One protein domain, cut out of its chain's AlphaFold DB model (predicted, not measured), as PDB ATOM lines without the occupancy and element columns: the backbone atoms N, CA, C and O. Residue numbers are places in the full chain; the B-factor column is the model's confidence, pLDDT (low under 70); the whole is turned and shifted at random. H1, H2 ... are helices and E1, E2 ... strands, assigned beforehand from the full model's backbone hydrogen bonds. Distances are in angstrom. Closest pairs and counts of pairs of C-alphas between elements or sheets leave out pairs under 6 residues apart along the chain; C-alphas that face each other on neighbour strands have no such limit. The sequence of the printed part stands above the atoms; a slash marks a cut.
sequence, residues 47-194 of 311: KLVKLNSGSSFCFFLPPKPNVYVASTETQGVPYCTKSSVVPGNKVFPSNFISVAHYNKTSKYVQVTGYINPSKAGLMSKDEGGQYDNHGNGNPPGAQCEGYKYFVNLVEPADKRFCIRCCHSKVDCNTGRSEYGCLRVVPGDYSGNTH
ATOM      1  N   LYS A  47      33.992  10.378 217.401       92.94
ATOM      2  CA  LYS A  47      33.344   9.180 216.839       92.94
ATOM      3  C   LYS A  47      33.682   7.970 217.708       92.94
ATOM      4  O   LYS A  47      34.282   7.004 217.255       92.94
ATOM      5  N   LEU A  48      33.341   8.064 218.985       96.62
ATOM      6  CA  LEU A  48      33.642   7.065 219.996       96.62
ATOM      7  C   LEU A  48      32.344   6.410 220.460       96.62
ATOM      8  O   LEU A  48      31.378   7.101 220.775       96.62
ATOM      9  N   VAL A  49      32.338   5.086 220.538       98.38
ATOM     10  CA  VAL A  49      31.282   4.298 221.185       98.38
ATOM     11  C   VAL A  49      31.872   3.467 222.320       98.38
ATOM     12  O   VAL A  49      33.071   3.199 222.359       98.38
ATOM     13  N   LYS A  50      31.030   3.064 223.271       98.38
ATOM     14  CA  LYS A  50      31.424   2.265 224.434       98.38
ATOM     15  C   LYS A  50      30.275   1.355 224.841       98.38
ATOM     16  O   LYS A  50      29.125   1.795 224.839       98.38
ATOM     17  N   LEU A  51      30.582   0.112 225.210       98.62
ATOM     18  CA  LEU A  51      29.608  -0.873 225.690       98.62
ATOM     19  C   LEU A  51      29.936  -1.249 227.142       98.62
ATOM     20  O   LEU A  51      30.919  -1.947 227.384       98.62
ATOM     21  N   ASN A  52      29.131  -0.788 228.104       96.44
ATOM     22  CA  ASN A  52      29.318  -1.113 229.526       96.44
ATOM     23  C   ASN A  52      28.340  -2.186 230.014       96.44
ATOM     24  O   ASN A  52      28.713  -3.048 230.807       96.44
ATOM     25  N   SER A  53      27.080  -2.090 229.587       96.94
ATOM     26  CA  SER A  53      25.990  -2.999 229.952       96.94
ATOM     27  C   SER A  53      24.814  -2.853 228.978       96.94
ATOM     28  O   SER A  53      24.798  -1.936 228.156       96.94
ATOM     29  N   GLY A  54      23.774  -3.683 229.127       92.06
ATOM     30  CA  GLY A  54      22.541  -3.586 228.329       92.06
ATOM     31  C   GLY A  54      21.733  -2.300 228.560       92.06
ATOM     32  O   GLY A  54      20.847  -1.985 227.781       92.06
ATOM     33  N   SER A  55      22.052  -1.516 229.597       91.94
ATOM     34  CA  SER A  55      21.418  -0.220 229.898       91.94
ATOM     35  C   SER A  55      22.374   0.977 229.762       91.94
ATOM     36  O   SER A  55      21.973   2.133 229.935       91.94
ATOM     37  N   SER A  56      23.647   0.728 229.443       96.69
ATOM     38  CA  SER A  56      24.715   1.727 229.340       96.69
ATOM     39  C   SER A  56      25.621   1.390 228.162       96.69
ATOM     40  O   SER A  56      26.631   0.696 228.307       96.69
ATOM     41  N   PHE A  57      25.235   1.844 226.973       98.69
ATOM     42  CA  PHE A  57      25.975   1.570 225.747       98.69
ATOM     43  C   PHE A  57      25.721   2.632 224.677       98.69
ATOM     44  O   PHE A  57      24.785   3.428 224.784       98.69
ATOM     45  N   CYS A  58      26.565   2.618 223.649       98.69
ATOM     46  CA  CYS A  58      26.432   3.433 222.450       98.69
ATOM     47  C   CYS A  58      26.549   2.583 221.190       98.69
ATOM     48  O   CYS A  58      27.238   1.567 221.205       98.69
ATOM     49  N   PHE A  59      25.967   3.048 220.090       98.50
ATOM     50  CA  PHE A  59      26.293   2.584 218.743       98.50
ATOM     51  C   PHE A  59      26.093   3.712 217.720       98.50
ATOM     52  O   PHE A  59      25.597   4.787 218.064       98.50
ATOM     53  N   PHE A  60      26.540   3.510 216.484       98.44
ATOM     54  CA  PHE A  60      26.447   4.511 215.427       98.44
ATOM     55  C   PHE A  60      25.087   4.469 214.726       98.44
ATOM     56  O   PHE A  60      24.558   3.413 214.399       98.44
ATOM     57  N   LEU A  61      24.533   5.648 214.466       98.19
ATOM     58  CA  LEU A  61      23.333   5.830 213.653       98.19
ATOM     59  C   LEU A  61      23.609   6.808 212.503       98.19
ATOM     60  O   LEU A  61      24.588   7.568 212.570       98.19
ATOM     61  N   PRO A  62      22.733   6.842 211.480       97.62
ATOM     62  CA  PRO A  62      22.799   7.835 210.419       97.62
ATOM     63  C   PRO A  62      22.857   9.274 210.956       97.62
ATOM     64  O   PRO A  62      22.289   9.582 212.010       97.62
ATOM     65  N   PRO A  63      23.514  10.200 210.234       95.44
ATOM     66  CA  PRO A  63      23.729  11.567 210.712       95.44
ATOM     67  C   PRO A  63      22.432  12.378 210.847       95.44
ATOM     68  O   PRO A  63      22.379  13.335 211.630       95.44
ATOM     69  N   LYS A  64      21.397  12.007 210.086       94.81
ATOM     70  CA  LYS A  64      20.099  12.681 210.013       94.81
ATOM     71  C   LYS A  64      18.963  11.674 209.757       94.81
ATOM     72  O   LYS A  64      19.243  10.593 209.250       94.81
ATOM     73  N   PRO A  65      17.705  12.025 210.072       95.75
ATOM     74  CA  PRO A  65      16.531  11.215 209.738       95.75
ATOM     75  C   PRO A  65      16.332  11.000 208.231       95.75
ATOM     76  O   PRO A  65      16.778  11.815 207.421       95.75
ATOM     77  N   ASN A  66      15.559   9.969 207.883       94.81
ATOM     78  CA  ASN A  66      15.049   9.664 206.543       94.81
ATOM     79  C   ASN A  66      16.144   9.521 205.472       94.81
ATOM     80  O   ASN A  66      15.990   9.981 204.341       94.81
ATOM     81  N   VAL A  67      17.261   8.896 205.844       95.50
ATOM     82  CA  VAL A  67      18.322   8.470 204.925       95.50
ATOM     83  C   VAL A  67      18.601   6.991 205.128       95.50
ATOM     84  O   VAL A  67      18.423   6.484 206.235       95.50
ATOM     85  N   TYR A  68      19.072   6.328 204.073       95.69
ATOM     86  CA  TYR A  68      19.504   4.938 204.155       95.69
ATOM     87  C   TYR A  68      20.798   4.820 204.965       95.69
ATOM     88  O   TYR A  68      21.735   5.605 204.750       95.69
ATOM     89  N   VAL A  69      20.868   3.819 205.843       95.75
ATOM     90  CA  VAL A  69      22.045   3.508 206.664       95.75
ATOM     91  C   VAL A  69      23.253   3.269 205.757       95.75
ATOM     92  O   VAL A  69      24.215   4.032 205.861       95.75
ATOM     93  N   ALA A  70      23.163   2.338 204.796       93.81
ATOM     94  CA  ALA A  70      24.240   2.020 203.847       93.81
ATOM     95  C   ALA A  70      24.796   3.254 203.105       93.81
ATOM     96  O   ALA A  70      26.003   3.445 202.980       93.81
ATOM     97  N   SER A  71      23.919   4.166 202.668       94.19
ATOM     98  CA  SER A  71      24.323   5.375 201.923       94.19
ATOM     99  C   SER A  71      25.074   6.414 202.770       94.19
ATOM    100  O   SER A  71      25.671   7.349 202.232       94.19
ATOM    101  N   THR A  72      25.035   6.281 204.100       94.44
ATOM    102  CA  THR A  72      25.568   7.264 205.055       94.44
ATOM    103  C   THR A  72      26.548   6.670 206.069       94.44
ATOM    104  O   THR A  72      26.871   7.326 207.064       94.44
ATOM    105  N   GLU A  73      27.088   5.475 205.814       92.88
ATOM    106  CA  GLU A  73      28.027   4.780 206.711       92.88
ATOM    107  C   GLU A  73      29.256   5.641 207.065       92.88
ATOM    108  O   GLU A  73      29.659   5.747 208.226       92.88
ATOM    109  N   THR A  74      29.782   6.394 206.094       94.56
ATOM    110  CA  THR A  74      30.924   7.314 206.275       94.56
ATOM    111  C   THR A  74      30.635   8.506 207.197       94.56
ATOM    112  O   THR A  74      31.553   9.198 207.647       94.56
ATOM    113  N   GLN A  75      29.365   8.749 207.518       95.44
ATOM    114  CA  GLN A  75      28.892   9.895 208.292       95.44
ATOM    115  C   GLN A  75      28.252   9.492 209.626       95.44
ATOM    116  O   GLN A  75      27.660  10.345 210.284       95.44
ATOM    117  N   GLY A  76      28.399   8.232 210.052       96.12
ATOM    118  CA  GLY A  76      27.843   7.737 211.311       96.12
ATOM    119  C   GLY A  76      28.152   8.636 212.518       96.12
ATOM    120  O   GLY A  76      29.248   9.206 212.650       96.12
ATOM    121  N   VAL A  77      27.166   8.757 213.408       96.94
ATOM    122  CA  VAL A  77      27.224   9.559 214.638       96.94
ATOM    123  C   VAL A  77      26.956   8.652 215.839       96.94
ATOM    124  O   VAL A  77      26.019   7.857 215.776       96.94
ATOM    125  N   PRO A  78      27.733   8.747 216.934       97.62
ATOM    126  CA  PRO A  78      27.484   7.939 218.118       97.62
ATOM    127  C   PRO A  78      26.212   8.400 218.833       97.62
ATOM    128  O   PRO A  78      26.081   9.566 219.225       97.62
ATOM    129  N   TYR A  79      25.296   7.458 219.035       98.19
ATOM    130  CA  TYR A  79      24.158   7.604 219.927       98.19
ATOM    131  C   TYR A  79      24.315   6.676 221.130       98.19
ATOM    132  O   TYR A  79      24.782   5.549 220.980       98.19
ATOM    133  N   CYS A  80      23.931   7.135 222.318       98.44
ATOM    134  CA  CYS A  80      24.079   6.394 223.567       98.44
ATOM    135  C   CYS A  80      22.795   6.371 224.388       98.44
ATOM    136  O   CYS A  80      21.939   7.245 224.269       98.44
ATOM    137  N   THR A  81      22.684   5.408 225.303       96.44
ATOM    138  CA  THR A  81      21.561   5.360 226.252       96.44
ATOM    139  C   THR A  81      21.539   6.557 227.202       96.44
ATOM    140  O   THR A  81      20.475   6.929 227.690       96.44
ATOM    141  N   LYS A  82      22.700   7.170 227.479       95.00
ATOM    142  CA  LYS A  82      22.852   8.360 228.331       95.00
ATOM    143  C   LYS A  82      23.979   9.251 227.815       95.00
ATOM    144  O   LYS A  82      24.979   8.758 227.294       95.00
ATOM    145  N   SER A  83      23.876  10.555 228.064       95.38
ATOM    146  CA  SER A  83      24.909  11.532 227.692       95.38
ATOM    147  C   SER A  83      26.256  11.290 228.388       95.38
ATOM    148  O   SER A  83      27.290  11.678 227.859       95.38
ATOM    149  N   SER A  84      26.266  10.606 229.536       94.06
ATOM    150  CA  SER A  84      27.470  10.318 230.320       94.06
ATOM    151  C   SER A  84      28.306   9.132 229.823       94.06
ATOM    152  O   SER A  84      29.371   8.888 230.386       94.06
ATOM    153  N   VAL A  85      27.856   8.373 228.813       96.00
ATOM    154  CA  VAL A  85      28.571   7.156 228.379       96.00
ATOM    155  C   VAL A  85      29.884   7.495 227.660       96.00
ATOM    156  O   VAL A  85      30.912   6.905 227.984       96.00
ATOM    157  N   VAL A  86      29.862   8.457 226.730       94.44
ATOM    158  CA  VAL A  86      31.050   9.008 226.040       94.44
ATOM    159  C   VAL A  86      30.853  10.506 225.752       94.44
ATOM    160  O   VAL A  86      29.733  10.917 225.464       94.44
ATOM    161  N   PRO A  87      31.880  11.367 225.785       92.31
ATOM    162  CA  PRO A  87      31.697  12.797 225.520       92.31
ATOM    163  C   PRO A  87      31.212  13.090 224.091       92.31
ATOM    164  O   PRO A  87      31.746  12.544 223.129       92.31
ATOM    165  N   GLY A  88      30.242  13.999 223.949       90.31
ATOM    166  CA  GLY A  88      29.780  14.485 222.641       90.31
ATOM    167  C   GLY A  88      28.834  13.548 221.879       90.31
ATOM    168  O   GLY A  88      28.555  13.809 220.710       90.31
ATOM    169  N   ASN A  89      28.326  12.483 222.512       94.94
ATOM    170  CA  ASN A  89      27.290  11.640 221.911       94.94
ATOM    171  C   ASN A  89      25.935  12.349 221.807       94.94
ATOM    172  O   ASN A  89      25.639  13.288 222.548       94.94
ATOM    173  N   LYS A  90      25.079  11.820 220.934       96.44
ATOM    174  CA  LYS A  90      23.635  12.056 220.998       96.44
ATOM    175  C   LYS A  90      22.983  11.010 221.904       96.44
ATOM    176  O   LYS A  90      23.421   9.869 221.955       96.44
ATOM    177  N   VAL A  91      21.895  11.358 222.581       97.00
ATOM    178  CA  VAL A  91      21.138  10.377 223.374       97.00
ATOM    179  C   VAL A  91      20.100   9.696 222.483       97.00
ATOM    180  O   VAL A  91      19.465  10.361 221.661       97.00
ATOM    181  N   PHE A  92      19.928   8.378 222.622       97.12
ATOM    182  CA  PHE A  92      18.837   7.666 221.958       97.12
ATOM    183  C   PHE A  92      17.487   8.298 222.324       97.12
ATOM    184  O   PHE A  92      17.244   8.586 223.499       97.12
ATOM    185  N   PRO A  93      16.580   8.492 221.353       94.19
ATOM    186  CA  PRO A  93      15.213   8.893 221.652       94.19
ATOM    187  C   PRO A  93      14.528   7.903 222.602       94.19
ATOM    188  O   PRO A  93      14.832   6.707 222.607       94.19
ATOM    189  N   SER A  94      13.569   8.390 223.391       86.75
ATOM    190  CA  SER A  94      12.798   7.527 224.290       86.75
ATOM    191  C   SER A  94      12.110   6.396 223.514       86.75
ATOM    192  O   SER A  94      11.573   6.617 222.423       86.75
ATOM    193  N   ASN A  95      12.133   5.187 224.080       83.50
ATOM    194  CA  ASN A  95      11.595   3.958 223.486       83.50
ATOM    195  C   ASN A  95      12.198   3.585 222.119       83.50
ATOM    196  O   ASN A  95      11.594   2.820 221.369       83.50
ATOM    197  N   PHE A  96      13.370   4.127 221.768       95.50
ATOM    198  CA  PHE A  96      14.088   3.713 220.566       95.50
ATOM    199  C   PHE A  96      14.677   2.310 220.707       95.50
ATOM    200  O   PHE A  96      14.562   1.533 219.775       95.50
ATOM    201  N   ILE A  97      15.282   1.968 221.845       95.12
ATOM    202  CA  ILE A  97      15.741   0.601 222.125       95.12
ATOM    203  C   ILE A  97      14.589  -0.152 222.785       95.12
ATOM    204  O   ILE A  97      14.152   0.248 223.862       95.12
ATOM    205  N   SER A  98      14.095  -1.215 222.152       88.62
ATOM    206  CA  SER A  98      13.038  -2.061 222.725       88.62
ATOM    207  C   SER A  98      13.610  -3.247 223.500       88.62
ATOM    208  O   SER A  98      13.044  -3.649 224.511       88.62
ATOM    209  N   VAL A  99      14.749  -3.780 223.055       92.38
ATOM    210  CA  VAL A  99      15.435  -4.922 223.674       92.38
ATOM    211  C   VAL A  99      16.936  -4.720 223.556       92.38
ATOM    212  O   VAL A  99      17.413  -4.323 222.493       92.38
ATOM    213  N   ALA A 100      17.684  -5.033 224.612       95.56
ATOM    214  CA  ALA A 100      19.141  -5.032 224.585       95.56
ATOM    215  C   ALA A 100      19.709  -6.154 225.457       95.56
ATOM    216  O   ALA A 100      19.511  -6.179 226.672       95.56
ATOM    217  N   HIS A 101      20.481  -7.035 224.831       96.44
ATOM    218  CA  HIS A 101      21.203  -8.130 225.463       96.44
ATOM    219  C   HIS A 101      22.689  -7.829 225.440       96.44
ATOM    220  O   HIS A 101      23.283  -7.678 224.374       96.44
ATOM    221  N   TYR A 102      23.297  -7.723 226.616       98.25
ATOM    222  CA  TYR A 102      24.726  -7.464 226.747       98.25
ATOM    223  C   TYR A 102      25.480  -8.745 227.074       98.25
ATOM    224  O   TYR A 102      25.105  -9.475 227.988       98.25
ATOM    225  N   ASN A 103      26.585  -8.971 226.369       97.31
ATOM    226  CA  ASN A 103      27.492 -10.078 226.638       97.31
ATOM    227  C   ASN A 103      28.945  -9.591 226.631       97.31
ATOM    228  O   ASN A 103      29.344  -8.789 225.781       97.31
ATOM    229  N   LYS A 104      29.742 -10.097 227.573       97.56
ATOM    230  CA  LYS A 104      31.166  -9.796 227.717       97.56
ATOM    231  C   LYS A 104      31.963 -11.083 227.854       97.56
ATOM    232  O   LYS A 104      31.665 -11.924 228.694       97.56
ATOM    233  N   THR A 105      33.035 -11.174 227.080       97.44
ATOM    234  CA  THR A 105      34.019 -12.256 227.139       97.44
ATOM    235  C   THR A 105      35.425 -11.677 227.313       97.44
ATOM    236  O   THR A 105      35.600 -10.462 227.425       97.44
ATOM    237  N   SER A 106      36.448 -12.535 227.317       96.75
ATOM    238  CA  SER A 106      37.850 -12.101 227.262       96.75
ATOM    239  C   SER A 106      38.270 -11.538 225.896       96.75
ATOM    240  O   SER A 106      39.320 -10.911 225.807       96.75
ATOM    241  N   LYS A 107      37.484 -11.763 224.833       96.38
ATOM    242  CA  LYS A 107      37.826 -11.363 223.456       96.38
ATOM    243  C   LYS A 107      37.054 -10.138 222.974       96.38
ATOM    244  O   LYS A 107      37.576  -9.349 222.182       96.38
ATOM    245  N   TYR A 108      35.811 -10.001 223.430       98.44
ATOM    246  CA  TYR A 108      34.891  -8.976 222.959       98.44
ATOM    247  C   TYR A 108      33.824  -8.605 223.995       98.44
ATOM    248  O   TYR A 108      33.509  -9.373 224.908       98.44
ATOM    249  N   VAL A 109      33.200  -7.452 223.768       98.81
ATOM    250  CA  VAL A 109      31.903  -7.052 224.337       98.81
ATOM    251  C   VAL A 109      30.910  -6.818 223.213       98.81
ATOM    252  O   VAL A 109      31.297  -6.366 222.137       98.81
ATOM    253  N   GLN A 110      29.634  -7.105 223.450       98.69
ATOM    254  CA  GLN A 110      28.579  -6.835 222.479       98.69
ATOM    255  C   GLN A 110      27.269  -6.415 223.130       98.69
ATOM    256  O   GLN A 110      26.999  -6.754 224.284       98.69
ATOM    257  N   VAL A 111      26.444  -5.734 222.339       98.75
ATOM    258  CA  VAL A 111      25.016  -5.555 222.589       98.75
ATOM    259  C   VAL A 111      24.251  -5.964 221.337       98.75
ATOM    260  O   VAL A 111      24.570  -5.510 220.239       98.75
ATOM    261  N   THR A 112      23.248  -6.814 221.508       98.38
ATOM    262  CA  THR A 112      22.346  -7.291 220.453       98.38
ATOM    263  C   THR A 112      20.905  -7.015 220.855       98.38
ATOM    264  O   THR A 112      20.588  -7.013 222.043       98.38
ATOM    265  N   GLY A 113      20.016  -6.748 219.901       95.69
ATOM    266  CA  GLY A 113      18.613  -6.542 220.241       95.69
ATOM    267  C   GLY A 113      17.802  -5.857 219.159       95.69
ATOM    268  O   GLY A 113      18.101  -5.969 217.969       95.69
ATOM    269  N   TYR A 114      16.761  -5.155 219.597       96.19
ATOM    270  CA  TYR A 114      15.762  -4.553 218.722       96.19
ATOM    271  C   TYR A 114      15.579  -3.068 219.007       96.19
ATOM    272  O   TYR A 114      15.785  -2.576 220.121       96.19
ATOM    273  N   ILE A 115      15.182  -2.367 217.954       95.88
ATOM    274  CA  ILE A 115      14.922  -0.938 217.928       95.88
ATOM    275  C   ILE A 115      13.484  -0.651 217.495       95.88
ATOM    276  O   ILE A 115      12.802  -1.486 216.907       95.88
ATOM    277  N   ASN A 116      13.031   0.573 217.730       94.69
ATOM    278  CA  ASN A 116      11.871   1.162 217.088       94.69
ATOM    279  C   ASN A 116      12.361   2.211 216.068       94.69
ATOM    280  O   ASN A 116      12.612   3.358 216.455       94.69
ATOM    281  N   PRO A 117      12.494   1.850 214.775       94.69
ATOM    282  CA  PRO A 117      13.082   2.707 213.740       94.69
ATOM    283  C   PRO A 117      12.476   4.116 213.676       94.69
ATOM    284  O   PRO A 117      13.197   5.108 213.547       94.69
ATOM    285  N   SER A 118      11.156   4.218 213.868       92.31
ATOM    286  CA  SER A 118      10.415   5.484 213.797       92.31
ATOM    287  C   SER A 118      10.887   6.522 214.819       92.31
ATOM    288  O   SER A 118      10.855   7.719 214.538       92.31
ATOM    289  N   LYS A 119      11.382   6.092 215.989       93.06
ATOM    290  CA  LYS A 119      11.800   7.000 217.068       93.06
ATOM    291  C   LYS A 119      13.068   7.775 216.737       93.06
ATOM    292  O   LYS A 119      13.235   8.881 217.242       93.06
ATOM    293  N   ALA A 120      13.930   7.225 215.884       92.81
ATOM    294  CA  ALA A 120      15.149   7.879 215.413       92.81
ATOM    295  C   ALA A 120      15.043   8.372 213.958       92.81
ATOM    296  O   ALA A 120      16.034   8.830 213.393       92.81
ATOM    297  N   GLY A 121      13.850   8.297 213.352       93.81
ATOM    298  CA  GLY A 121      13.640   8.664 211.952       93.81
ATOM    299  C   GLY A 121      14.389   7.757 210.976       93.81
ATOM    300  O   GLY A 121      14.843   8.225 209.937       93.81
ATOM    301  N   LEU A 122      14.559   6.479 211.324       96.44
ATOM    302  CA  LEU A 122      15.092   5.471 210.414       96.44
ATOM    303  C   LEU A 122      13.977   5.003 209.475       96.44
ATOM    304  O   LEU A 122      12.832   4.821 209.897       96.44
ATOM    305  N   MET A 123      14.310   4.813 208.201       93.00
ATOM    306  CA  MET A 123      13.343   4.401 207.185       93.00
ATOM    307  C   MET A 123      12.939   2.944 207.425       93.00
ATOM    308  O   MET A 123      13.779   2.061 207.416       93.00
ATOM    309  N   SER A 124      11.650   2.661 207.618       90.62
ATOM    310  CA  SER A 124      11.175   1.318 208.000       90.62
ATOM    311  C   SER A 124      11.377   0.223 206.949       90.62
ATOM    312  O   SER A 124      11.172  -0.940 207.262       90.62
ATOM    313  N   LYS A 125      11.735   0.582 205.713       89.88
ATOM    314  CA  LYS A 125      12.054  -0.352 204.620       89.88
ATOM    315  C   LYS A 125      13.547  -0.390 204.287       89.88
ATOM    316  O   LYS A 125      13.927  -0.989 203.293       89.88
ATOM    317  N   ASP A 126      14.369   0.312 205.059       93.69
ATOM    318  CA  ASP A 126      15.816   0.271 204.897       93.69
ATOM    319  C   ASP A 126      16.340  -1.061 205.437       93.69
ATOM    320  O   ASP A 126      16.151  -1.376 206.615       93.69
ATOM    321  N   GLU A 127      16.958  -1.844 204.559       92.50
ATOM    322  CA  GLU A 127      17.534  -3.153 204.881       92.50
ATOM    323  C   GLU A 127      18.757  -3.023 205.800       92.50
ATOM    324  O   GLU A 127      19.095  -3.962 206.517       92.50
ATOM    325  N   GLY A 128      19.353  -1.829 205.871       94.94
ATOM    326  CA  GLY A 128      20.352  -1.482 206.865       94.94
ATOM    327  C   GLY A 128      21.715  -1.136 206.289       94.94
ATOM    328  O   GLY A 128      21.861  -0.684 205.156       94.94
ATOM    329  N   GLY A 129      22.731  -1.276 207.131       94.88
ATOM    330  CA  GLY A 129      24.126  -1.017 206.792       94.88
ATOM    331  C   GLY A 129      25.048  -1.303 207.971       94.88
ATOM    332  O   GLY A 129      24.600  -1.674 209.062       94.88
ATOM    333  N   GLN A 130      26.345  -1.143 207.741       96.19
ATOM    334  CA  GLN A 130      27.416  -1.488 208.661       96.19
ATOM    335  C   GLN A 130      28.325  -0.290 208.937       96.19
ATOM    336  O   GLN A 130      28.923   0.297 208.043       96.19
ATOM    337  N   TYR A 131      28.487   0.018 210.218       97.06
ATOM    338  CA  TYR A 131      29.548   0.878 210.709       97.06
ATOM    339  C   TYR A 131      30.672   0.023 211.283       97.06
ATOM    340  O   TYR A 131      30.435  -0.844 212.130       97.06
ATOM    341  N   ASP A 132      31.903   0.283 210.866       95.25
ATOM    342  CA  ASP A 132      33.087  -0.399 211.376       95.25
ATOM    343  C   ASP A 132      34.353   0.452 211.196       95.25
ATOM    344  O   ASP A 132      34.330   1.550 210.634       95.25
ATOM    345  N   ASN A 133      35.475  -0.040 211.715       92.69
ATOM    346  CA  ASN A 133      36.789   0.565 211.518       92.69
ATOM    347  C   ASN A 133      37.690  -0.236 210.564       92.69
ATOM    348  O   ASN A 133      38.916  -0.186 210.687       92.69
ATOM    349  N   HIS A 134      37.109  -0.994 209.632       87.69
ATOM    350  CA  HIS A 134      37.870  -1.669 208.590       87.69
ATOM    351  C   HIS A 134      38.430  -0.664 207.576       87.69
ATOM    352  O   HIS A 134      37.779   0.317 207.216       87.69
ATOM    353  N   GLY A 135      39.653  -0.898 207.094       85.88
ATOM    354  CA  GLY A 135      40.329   0.030 206.184       85.88
ATOM    355  C   GLY A 135      40.455   1.428 206.799       85.88
ATOM    356  O   GLY A 135      41.041   1.585 207.868       85.88
ATOM    357  N   ASN A 136      39.883   2.432 206.132       83.75
ATOM    358  CA  ASN A 136      39.860   3.820 206.615       83.75
ATOM    359  C   ASN A 136      38.736   4.102 207.631       83.75
ATOM    360  O   ASN A 136      38.679   5.201 208.184       83.75
ATOM    361  N   GLY A 137      37.874   3.117 207.888       84.06
ATOM    362  CA  GLY A 137      36.718   3.204 208.766       84.06
ATOM    363  C   GLY A 137      35.508   3.869 208.119       84.06
ATOM    364  O   GLY A 137      35.619   4.861 207.398       84.06
ATOM    365  N   ASN A 138      34.341   3.338 208.452       89.81
ATOM    366  CA  ASN A 138      33.033   3.837 208.069       89.81
ATOM    367  C   ASN A 138      32.214   4.030 209.357       89.81
ATOM    368  O   ASN A 138      31.548   3.101 209.805       89.81
ATOM    369  N   PRO A 139      32.284   5.200 210.017       93.75
ATOM    370  CA  PRO A 139      32.909   6.434 209.549       93.75
ATOM    371  C   PRO A 139      34.420   6.540 209.835       93.75
ATOM    372  O   PRO A 139      34.915   5.933 210.788       93.75
ATOM    373  N   PRO A 140      35.160   7.391 209.093       93.88
ATOM    374  CA  PRO A 140      36.575   7.621 209.361       93.88
ATOM    375  C   PRO A 140      36.822   8.117 210.786       93.88
ATOM    376  O   PRO A 140      36.141   9.027 211.266       93.88
ATOM    377  N   GLY A 141      37.800   7.514 211.462       93.25
ATOM    378  CA  GLY A 141      38.132   7.820 212.857       93.25
ATOM    379  C   GLY A 141      37.164   7.237 213.893       93.25
ATOM    380  O   GLY A 141      37.270   7.589 215.067       93.25
ATOM    381  N   ALA A 142      36.231   6.365 213.494       96.00
ATOM    382  CA  ALA A 142      35.369   5.656 214.429       96.00
ATOM    383  C   ALA A 142      36.147   4.684 215.318       96.00
ATOM    384  O   ALA A 142      37.015   3.942 214.855       96.00
ATOM    385  N   GLN A 143      35.804   4.662 216.601       96.56
ATOM    386  CA  GLN A 143      36.459   3.830 217.602       96.56
ATOM    387  C   GLN A 143      35.443   3.238 218.572       96.56
ATOM    388  O   GLN A 143      34.439   3.872 218.899       96.56
ATOM    389  N   CYS A 144      35.761   2.055 219.097       97.94
ATOM    390  CA  CYS A 144      35.114   1.527 220.288       97.94
ATOM    391  C   CYS A 144      36.100   1.518 221.456       97.94
ATOM    392  O   CYS A 144      37.198   0.975 221.350       97.94
ATOM    393  N   GLU A 145      35.720   2.143 222.568       97.56
ATOM    394  CA  GLU A 145      36.624   2.385 223.688       97.56
ATOM    395  C   GLU A 145      37.194   1.077 224.260       97.56
ATOM    396  O   GLU A 145      36.452   0.192 224.682       97.56
ATOM    397  N   GLY A 146      38.527   0.967 224.289       96.88
ATOM    398  CA  GLY A 146      39.240  -0.201 224.818       96.88
ATOM    399  C   GLY A 146      39.375  -1.383 223.849       96.88
ATOM    400  O   GLY A 146      39.963  -2.399 224.220       96.88
ATOM    401  N   TYR A 147      38.887  -1.262 222.610       97.75
ATOM    402  CA  TYR A 147      38.919  -2.330 221.608       97.75
ATOM    403  C   TYR A 147      39.533  -1.848 220.294       97.75
ATOM    404  O   TYR A 147      39.356  -0.706 219.879       97.75
ATOM    405  N   LYS A 148      40.272  -2.739 219.626       96.19
ATOM    406  CA  LYS A 148      40.967  -2.412 218.375       96.19
ATOM    407  C   LYS A 148      40.034  -2.461 217.170       96.19
ATOM    408  O   LYS A 148      40.278  -1.758 216.198       96.19
ATOM    409  N   TYR A 149      38.988  -3.279 217.229       97.38
ATOM    410  CA  TYR A 149      38.033  -3.461 216.141       97.38
ATOM    411  C   TYR A 149      36.612  -3.314 216.661       97.38
ATOM    412  O   TYR A 149      36.339  -3.631 217.820       97.38
ATOM    413  N   PHE A 150      35.699  -2.873 215.806       97.94
ATOM    414  CA  PHE A 150      34.276  -2.977 216.083       97.94
ATOM    415  C   PHE A 150      33.497  -3.250 214.805       97.94
ATOM    416  O   PHE A 150      33.963  -2.961 213.708       97.94
ATOM    417  N   VAL A 151      32.301  -3.796 214.978       97.88
ATOM    418  CA  VAL A 151      31.290  -3.886 213.933       97.88
ATOM    419  C   VAL A 151      29.946  -3.510 214.537       97.88
ATOM    420  O   VAL A 151      29.621  -3.931 215.648       97.88
ATOM    421  N   ASN A 152      29.183  -2.686 213.834       98.44
ATOM    422  CA  ASN A 152      27.853  -2.255 214.227       98.44
ATOM    423  C   ASN A 152      26.930  -2.302 213.015       98.44
ATOM    424  O   ASN A 152      27.175  -1.601 212.044       98.44
ATOM    425  N   LEU A 153      25.862  -3.092 213.090       98.25
ATOM    426  CA  LEU A 153      24.819  -3.100 212.073       98.25
ATOM    427  C   LEU A 153      23.527  -2.519 212.638       98.25
ATOM    428  O   LEU A 153      23.192  -2.709 213.815       98.25
ATOM    429  N   VAL A 154      22.823  -1.802 211.772       98.25
ATOM    430  CA  VAL A 154      21.513  -1.212 212.037       98.25
ATOM    431  C   VAL A 154      20.616  -1.640 210.892       98.25
ATOM    432  O   VAL A 154      20.905  -1.296 209.752       98.25
ATOM    433  N   GLU A 155      19.550  -2.376 211.194       97.00
ATOM    434  CA  GLU A 155      18.655  -2.993 210.206       97.00
ATOM    435  C   GLU A 155      17.215  -2.538 210.487       97.00
ATOM    436  O   GLU A 155      16.460  -3.207 211.206       97.00
ATOM    437  N   PRO A 156      16.826  -1.347 210.001       96.12
ATOM    438  CA  PRO A 156      15.510  -0.783 210.270       96.12
ATOM    439  C   PRO A 156      14.338  -1.677 209.843       96.12
ATOM    440  O   PRO A 156      13.371  -1.773 210.599       96.12
ATOM    441  N   ALA A 157      14.424  -2.345 208.687       92.12
ATOM    442  CA  ALA A 157      13.383  -3.247 208.182       92.12
ATOM    443  C   ALA A 157      13.077  -4.397 209.153       92.12
ATOM    444  O   ALA A 157      11.915  -4.671 209.452       92.12
ATOM    445  N   ASP A 158      14.123  -4.974 209.742       89.94
ATOM    446  CA  ASP A 158      14.024  -6.045 210.738       89.94
ATOM    447  C   ASP A 158      13.853  -5.526 212.171       89.94
ATOM    448  O   ASP A 158      13.775  -6.309 213.124       89.94
ATOM    449  N   LYS A 159      13.813  -4.197 212.347       94.62
ATOM    450  CA  LYS A 159      13.800  -3.525 213.653       94.62
ATOM    451  C   LYS A 159      14.957  -3.987 214.543       94.62
ATOM    452  O   LYS A 159      14.804  -4.048 215.760       94.62
ATOM    453  N   ARG A 160      16.105  -4.329 213.962       95.94
ATOM    454  CA  ARG A 160      17.198  -5.033 214.643       95.94
ATOM    455  C   ARG A 160      18.463  -4.184 214.669       95.94
ATOM    456  O   ARG A 160      18.705  -3.348 213.799       95.94
ATOM    457  N   PHE A 161      19.260  -4.369 215.714       98.44
ATOM    458  CA  PHE A 161      20.600  -3.806 215.780       98.44
ATOM    459  C   PHE A 161      21.556  -4.754 216.493       98.44
ATOM    460  O   PHE A 161      21.170  -5.634 217.271       98.44
ATOM    461  N   CYS A 162      22.837  -4.529 216.248       98.56
ATOM    462  CA  CYS A 162      23.905  -5.192 216.961       98.56
ATOM    463  C   CYS A 162      25.178  -4.371 216.886       98.56
ATOM    464  O   CYS A 162      25.458  -3.688 215.900       98.56
ATOM    465  N   ILE A 163      25.966  -4.468 217.944       98.75
ATOM    466  CA  ILE A 163      27.301  -3.904 218.006       98.75
ATOM    467  C   ILE A 163      28.207  -4.844 218.786       98.75
ATOM    468  O   ILE A 163      27.830  -5.333 219.851       98.75
ATOM    469  N   ARG A 164      29.411  -5.084 218.271       98.62
ATOM    470  CA  ARG A 164      30.471  -5.823 218.957       98.62
ATOM    471  C   ARG A 164      31.780  -5.061 218.853       98.62
ATOM    472  O   ARG A 164      32.123  -4.566 217.784       98.62
ATOM    473  N   CYS A 165      32.518  -5.012 219.953       98.62
ATOM    474  CA  CYS A 165      33.860  -4.458 220.029       98.62
ATOM    475  C   CYS A 165      34.847  -5.556 220.420       98.62
ATOM    476  O   CYS A 165      34.599  -6.289 221.377       98.62
ATOM    477  N   CYS A 166      35.945  -5.678 219.678       98.25
ATOM    478  CA  CYS A 166      36.846  -6.824 219.712       98.25
ATOM    479  C   CYS A 166      38.313  -6.429 219.876       98.25
ATOM    480  O   CYS A 166      38.782  -5.424 219.333       98.25
ATOM    481  N   HIS A 167      39.075  -7.267 220.578       97.06
ATOM    482  CA  HIS A 167      40.531  -7.129 220.631       97.06
ATOM    483  C   HIS A 167      41.196  -7.568 219.318       97.06
ATOM    484  O   HIS A 167      42.142  -6.923 218.861       97.06
ATOM    485  N   SER A 168      40.664  -8.613 218.677       95.12
ATOM    486  CA  SER A 168      41.198  -9.187 217.437       95.12
ATOM    487  C   SER A 168      40.216  -9.045 216.277       95.12
ATOM    488  O   SER A 168      39.003  -9.096 216.470       95.12
ATOM    489  N   LYS A 169      40.742  -8.906 215.051       91.69
ATOM    490  CA  LYS A 169      39.925  -8.736 213.835       91.69
ATOM    491  C   LYS A 169      38.991  -9.928 213.618       91.69
ATOM    492  O   LYS A 169      37.852  -9.745 213.225       91.69
ATOM    493  N   VAL A 170      39.460 -11.135 213.933       89.88
ATOM    494  CA  VAL A 170      38.706 -12.389 213.755       89.88
ATOM    495  C   VAL A 170      37.425 -12.476 214.590       89.88
ATOM    496  O   VAL A 170      36.537 -13.243 214.247       89.88
ATOM    497  N   ASP A 171      37.305 -11.693 215.667       90.38
ATOM    498  CA  ASP A 171      36.106 -11.688 216.513       90.38
ATOM    499  C   ASP A 171      35.051 -10.661 216.030       90.38
ATOM    500  O   ASP A 171      33.891 -10.707 216.460       90.38
ATOM    501  N   CYS A 172      35.446  -9.749 215.126       90.62
ATOM    502  CA  CYS A 172      34.628  -8.686 214.538       90.62
ATOM    503  C   CYS A 172      34.633  -8.814 213.007       90.62
ATOM    504  O   CYS A 172      35.494  -8.267 212.314       90.62
ATOM    505  N   ASN A 173      33.645  -9.536 212.480       81.31
ATOM    506  CA  ASN A 173      33.492  -9.770 211.046       81.31
ATOM    507  C   ASN A 173      33.042  -8.491 210.321       81.31
ATOM    508  O   ASN A 173      31.853  -8.214 210.209       81.31
ATOM    509  N   THR A 174      34.014  -7.725 209.837       78.38
ATOM    510  CA  THR A 174      33.820  -6.511 209.027       78.38
ATOM    511  C   THR A 174      33.713  -6.854 207.536       78.38
ATOM    512  O   THR A 174      34.207  -7.900 207.108       78.38
ATOM    513  N   GLY A 175      33.044  -6.011 206.744       68.81
ATOM    514  CA  GLY A 175      32.834  -6.212 205.302       68.81
ATOM    515  C   GLY A 175      31.747  -7.232 204.940       68.81
ATOM    516  O   GLY A 175      31.810  -7.852 203.883       68.81
ATOM    517  N   ARG A 176      30.779  -7.457 205.835       73.62
ATOM    518  CA  ARG A 176      29.678  -8.430 205.668       73.62
ATOM    519  C   ARG A 176      28.318  -7.809 206.000       73.62
ATOM    520  O   ARG A 176      27.535  -8.395 206.742       73.62
ATOM    521  N   SER A 177      28.077  -6.588 205.529       69.88
ATOM    522  CA  SER A 177      26.881  -5.796 205.853       69.88
ATOM    523  C   SER A 177      25.574  -6.498 205.470       69.88
ATOM    524  O   SER A 177      24.648  -6.514 206.273       69.88
ATOM    525  N   GLU A 178      25.532  -7.159 204.312       76.50
ATOM    526  CA  GLU A 178      24.339  -7.840 203.769       76.50
ATOM    527  C   GLU A 178      23.914  -9.087 204.561       76.50
ATOM    528  O   GLU A 178      22.773  -9.527 204.477       76.50
ATOM    529  N   TYR A 179      24.813  -9.669 205.360       76.12
ATOM    530  CA  TYR A 179      24.492 -10.837 206.190       76.12
ATOM    531  C   TYR A 179      23.696 -10.501 207.442       76.12
ATOM    532  O   TYR A 179      23.131 -11.400 208.071       76.12
ATOM    533  N   GLY A 180      23.705  -9.233 207.835       86.75
ATOM    534  CA  GLY A 180      22.920  -8.775 208.953       86.75
ATOM    535  C   GLY A 180      23.395  -9.241 210.329       86.75
ATOM    536  O   GLY A 180      24.372  -9.979 210.511       86.75
ATOM    537  N   CYS A 181      22.693  -8.767 211.351       91.62
ATOM    538  CA  CYS A 181      23.103  -8.897 212.740       91.62
ATOM    539  C   CYS A 181      23.199 -10.334 213.227       91.62
ATOM    540  O   CYS A 181      24.186 -10.688 213.871       91.62
ATOM    541  N   LEU A 182      22.211 -11.164 212.890       87.31
ATOM    542  CA  LEU A 182      22.134 -12.543 213.373       87.31
ATOM    543  C   LEU A 182      23.368 -13.366 212.974       87.31
ATOM    544  O   LEU A 182      23.772 -14.266 213.709       87.31
ATOM    545  N   ARG A 183      23.992 -13.029 211.839       81.12
ATOM    546  CA  ARG A 183      25.177 -13.716 211.318       81.12
ATOM    547  C   ARG A 183      26.483 -13.003 211.658       81.12
ATOM    548  O   ARG A 183      27.472 -13.669 211.965       81.12
ATOM    549  N   VAL A 184      26.521 -11.672 211.603       86.94
ATOM    550  CA  VAL A 184      27.755 -10.912 211.866       86.94
ATOM    551  C   VAL A 184      28.086 -10.863 213.358       86.94
ATOM    552  O   VAL A 184      29.251 -11.012 213.738       86.94
ATOM    553  N   VAL A 185      27.071 -10.709 214.210       94.75
ATOM    554  CA  VAL A 185      27.208 -10.646 215.669       94.75
ATOM    555  C   VAL A 185      26.281 -11.691 216.300       94.75
ATOM    556  O   VAL A 185      25.234 -11.343 216.836       94.75
ATOM    557  N   PRO A 186      26.650 -12.986 216.286       88.75
ATOM    558  CA  PRO A 186      25.846 -13.999 216.959       88.75
ATOM    559  C   PRO A 186      25.697 -13.664 218.450       88.75
ATOM    560  O   PRO A 186      26.641 -13.197 219.102       88.75
ATOM    561  N   GLY A 187      24.506 -13.884 218.995       88.38
ATOM    562  CA  GLY A 187      24.162 -13.501 220.358       88.38
ATOM    563  C   GLY A 187      22.704 -13.770 220.690       88.38
ATOM    564  O   GLY A 187      21.988 -14.412 219.923       88.38
ATOM    565  N   ASP A 188      22.278 -13.264 221.841       88.56
ATOM    566  CA  ASP A 188      20.881 -13.316 222.253       88.56
ATOM    567  C   ASP A 188      20.081 -12.211 221.539       88.56
ATOM    568  O   ASP A 188      20.421 -11.028 221.612       88.56
ATOM    569  N   TYR A 189      19.031 -12.616 220.831       88.81
ATOM    570  CA  TYR A 189      18.034 -11.751 220.192       88.81
ATOM    571  C   TYR A 189      16.614 -12.177 220.599       88.81
ATOM    572  O   TYR A 189      15.657 -12.016 219.838       88.81
ATOM    573  N   SER A 190      16.459 -12.776 221.778       81.94
ATOM    574  CA  SER A 190      15.160 -13.116 222.348       81.94
ATOM    575  C   SER A 190      14.406 -11.862 222.804       81.94
ATOM    576  O   SER A 190      14.987 -10.788 222.962       81.94
ATOM    577  N   GLY A 191      13.095 -11.982 223.015       68.88
ATOM    578  CA  GLY A 191      12.303 -10.919 223.638       68.88
ATOM    579  C   GLY A 191      11.876  -9.775 222.716       68.88
ATOM    580  O   GLY A 191      11.537  -8.716 223.232       68.88
ATOM    581  N   ASN A 192      11.857  -9.955 221.386       64.00
ATOM    582  CA  ASN A 192      11.301  -8.967 220.450       64.00
ATOM    583  C   ASN A 192       9.806  -8.721 220.714       64.00
ATOM    584  O   ASN A 192       8.930  -9.332 220.104       64.00
ATOM    585  N   THR A 193       9.502  -7.777 221.594       50.50
ATOM    586  CA  THR A 193       8.133  -7.358 221.898       50.50
ATOM    587  C   THR A 193       7.486  -6.573 220.756       50.50
ATOM    588  O   THR A 193       6.304  -6.258 220.829       50.50
ATOM    589  N   HIS A 194       8.190  -6.308 219.647       43.12
ATOM    590  CA  HIS A 194       7.599  -5.665 218.471       43.12
ATOM    591  C   HIS A 194       6.842  -6.625 217.535       43.12
ATOM    592  O   HIS A 194       6.259  -6.148 216.558       43.12
TER     593      HIS A 194
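AT A GLANCE: This is residues 47 to 194 of the 311 residues of an uncharacterized protein of Syncephalastrum racemosum (UniProt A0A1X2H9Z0). What does the model look like? A twisted five-stranded wall, E4 E5 E8 E7 E6, has the small sheet E1 E2 E3 crossed over part of one face and H3 over the other. H1 sits beside edge strand E6, and short H2 only grazes the wall. What is it made of? The 148 printed residues hold three named helices and eight named strands in the order E1 E2 H1 E3 E4 E5 H2 E6 E7 E8 H3. The class is mixed, helices and strands, both sheets are antiparallel throughout, and under half of the residues, 65, are in named elements. How large is it? It is compact, with a radius of gyration of the C-alphas of 13.3 A, and rounded, spanning 34 by 31 by 30 A.

HOW THE PARTS SIT: How does the small sheet pair? E1, residues 51 to 53, and E2, residues 56 to 61, form a hairpin, with N 52 and O 56 at 2.9 A. E2 is also the antiparallel neighbour of E3, residues 77 to 80, with N 59 and O 79 at 2.9 A. What makes the larger sheet? E4, residues 97 to 104, and E5, residues 108 to 115, form a hairpin, with N 101 and O 112 at 2.8 A. E6, residues 129 to 132, E7, residues 149 to 155, and E8, residues 160 to 166, form a meander of two hairpins, each strand the antiparallel neighbour of the one before, with N 131 and O 152 at 2.8 A and N 166 and O 149 at 2.8 A. E5 and E8 are antiparallel neighbours, with N 111 and O 163 at 2.9 A, and the closest C-alphas of E2 and E8, those of Phe 59 and Ile 163, are 6.6 A apart. Where are the helices? H1, residues 70 to 75, touches E6, closest at the C-alphas of Ala 70 and Gly 129, 4.2 A, while H2, residues 117 to 120, only grazes the larger sheet. H3, residues 177 to 184, is on the opposite face from H1 at a height over the sheet of 7.9 A, with its closest C-alphas to E8 those of Cys 181 and Cys 162, 5.7 A. O i to N i+4 pairs within hydrogen-bond range are 0 of 2 in H1 and 1 of 4 in H3, O i to N i+3 pairs 1 of 3 and 3 of 5, and H2 is too short for an i+4 pair.

IN THESE COORDINATES: Where do the elements begin and end? E1 begins at C-alpha 51 (29.608, -0.873, 225.690), and H3 ends at C-alpha 184 (27.755, -10.912, 211.866). How long are the strands? From first to last C-alpha, E2 is 16.3 A, E4 19.4 A, E5 22.1 A, E7 20.3 A and E8 20.4 A.

THE WHOLE: Is it unbroken? The printed part has no cut, and the long links are E3 to E4 and E6 to E7. Where is confidence low? The pLDDT is under 70 at residues 175, 177 and 191 to 194.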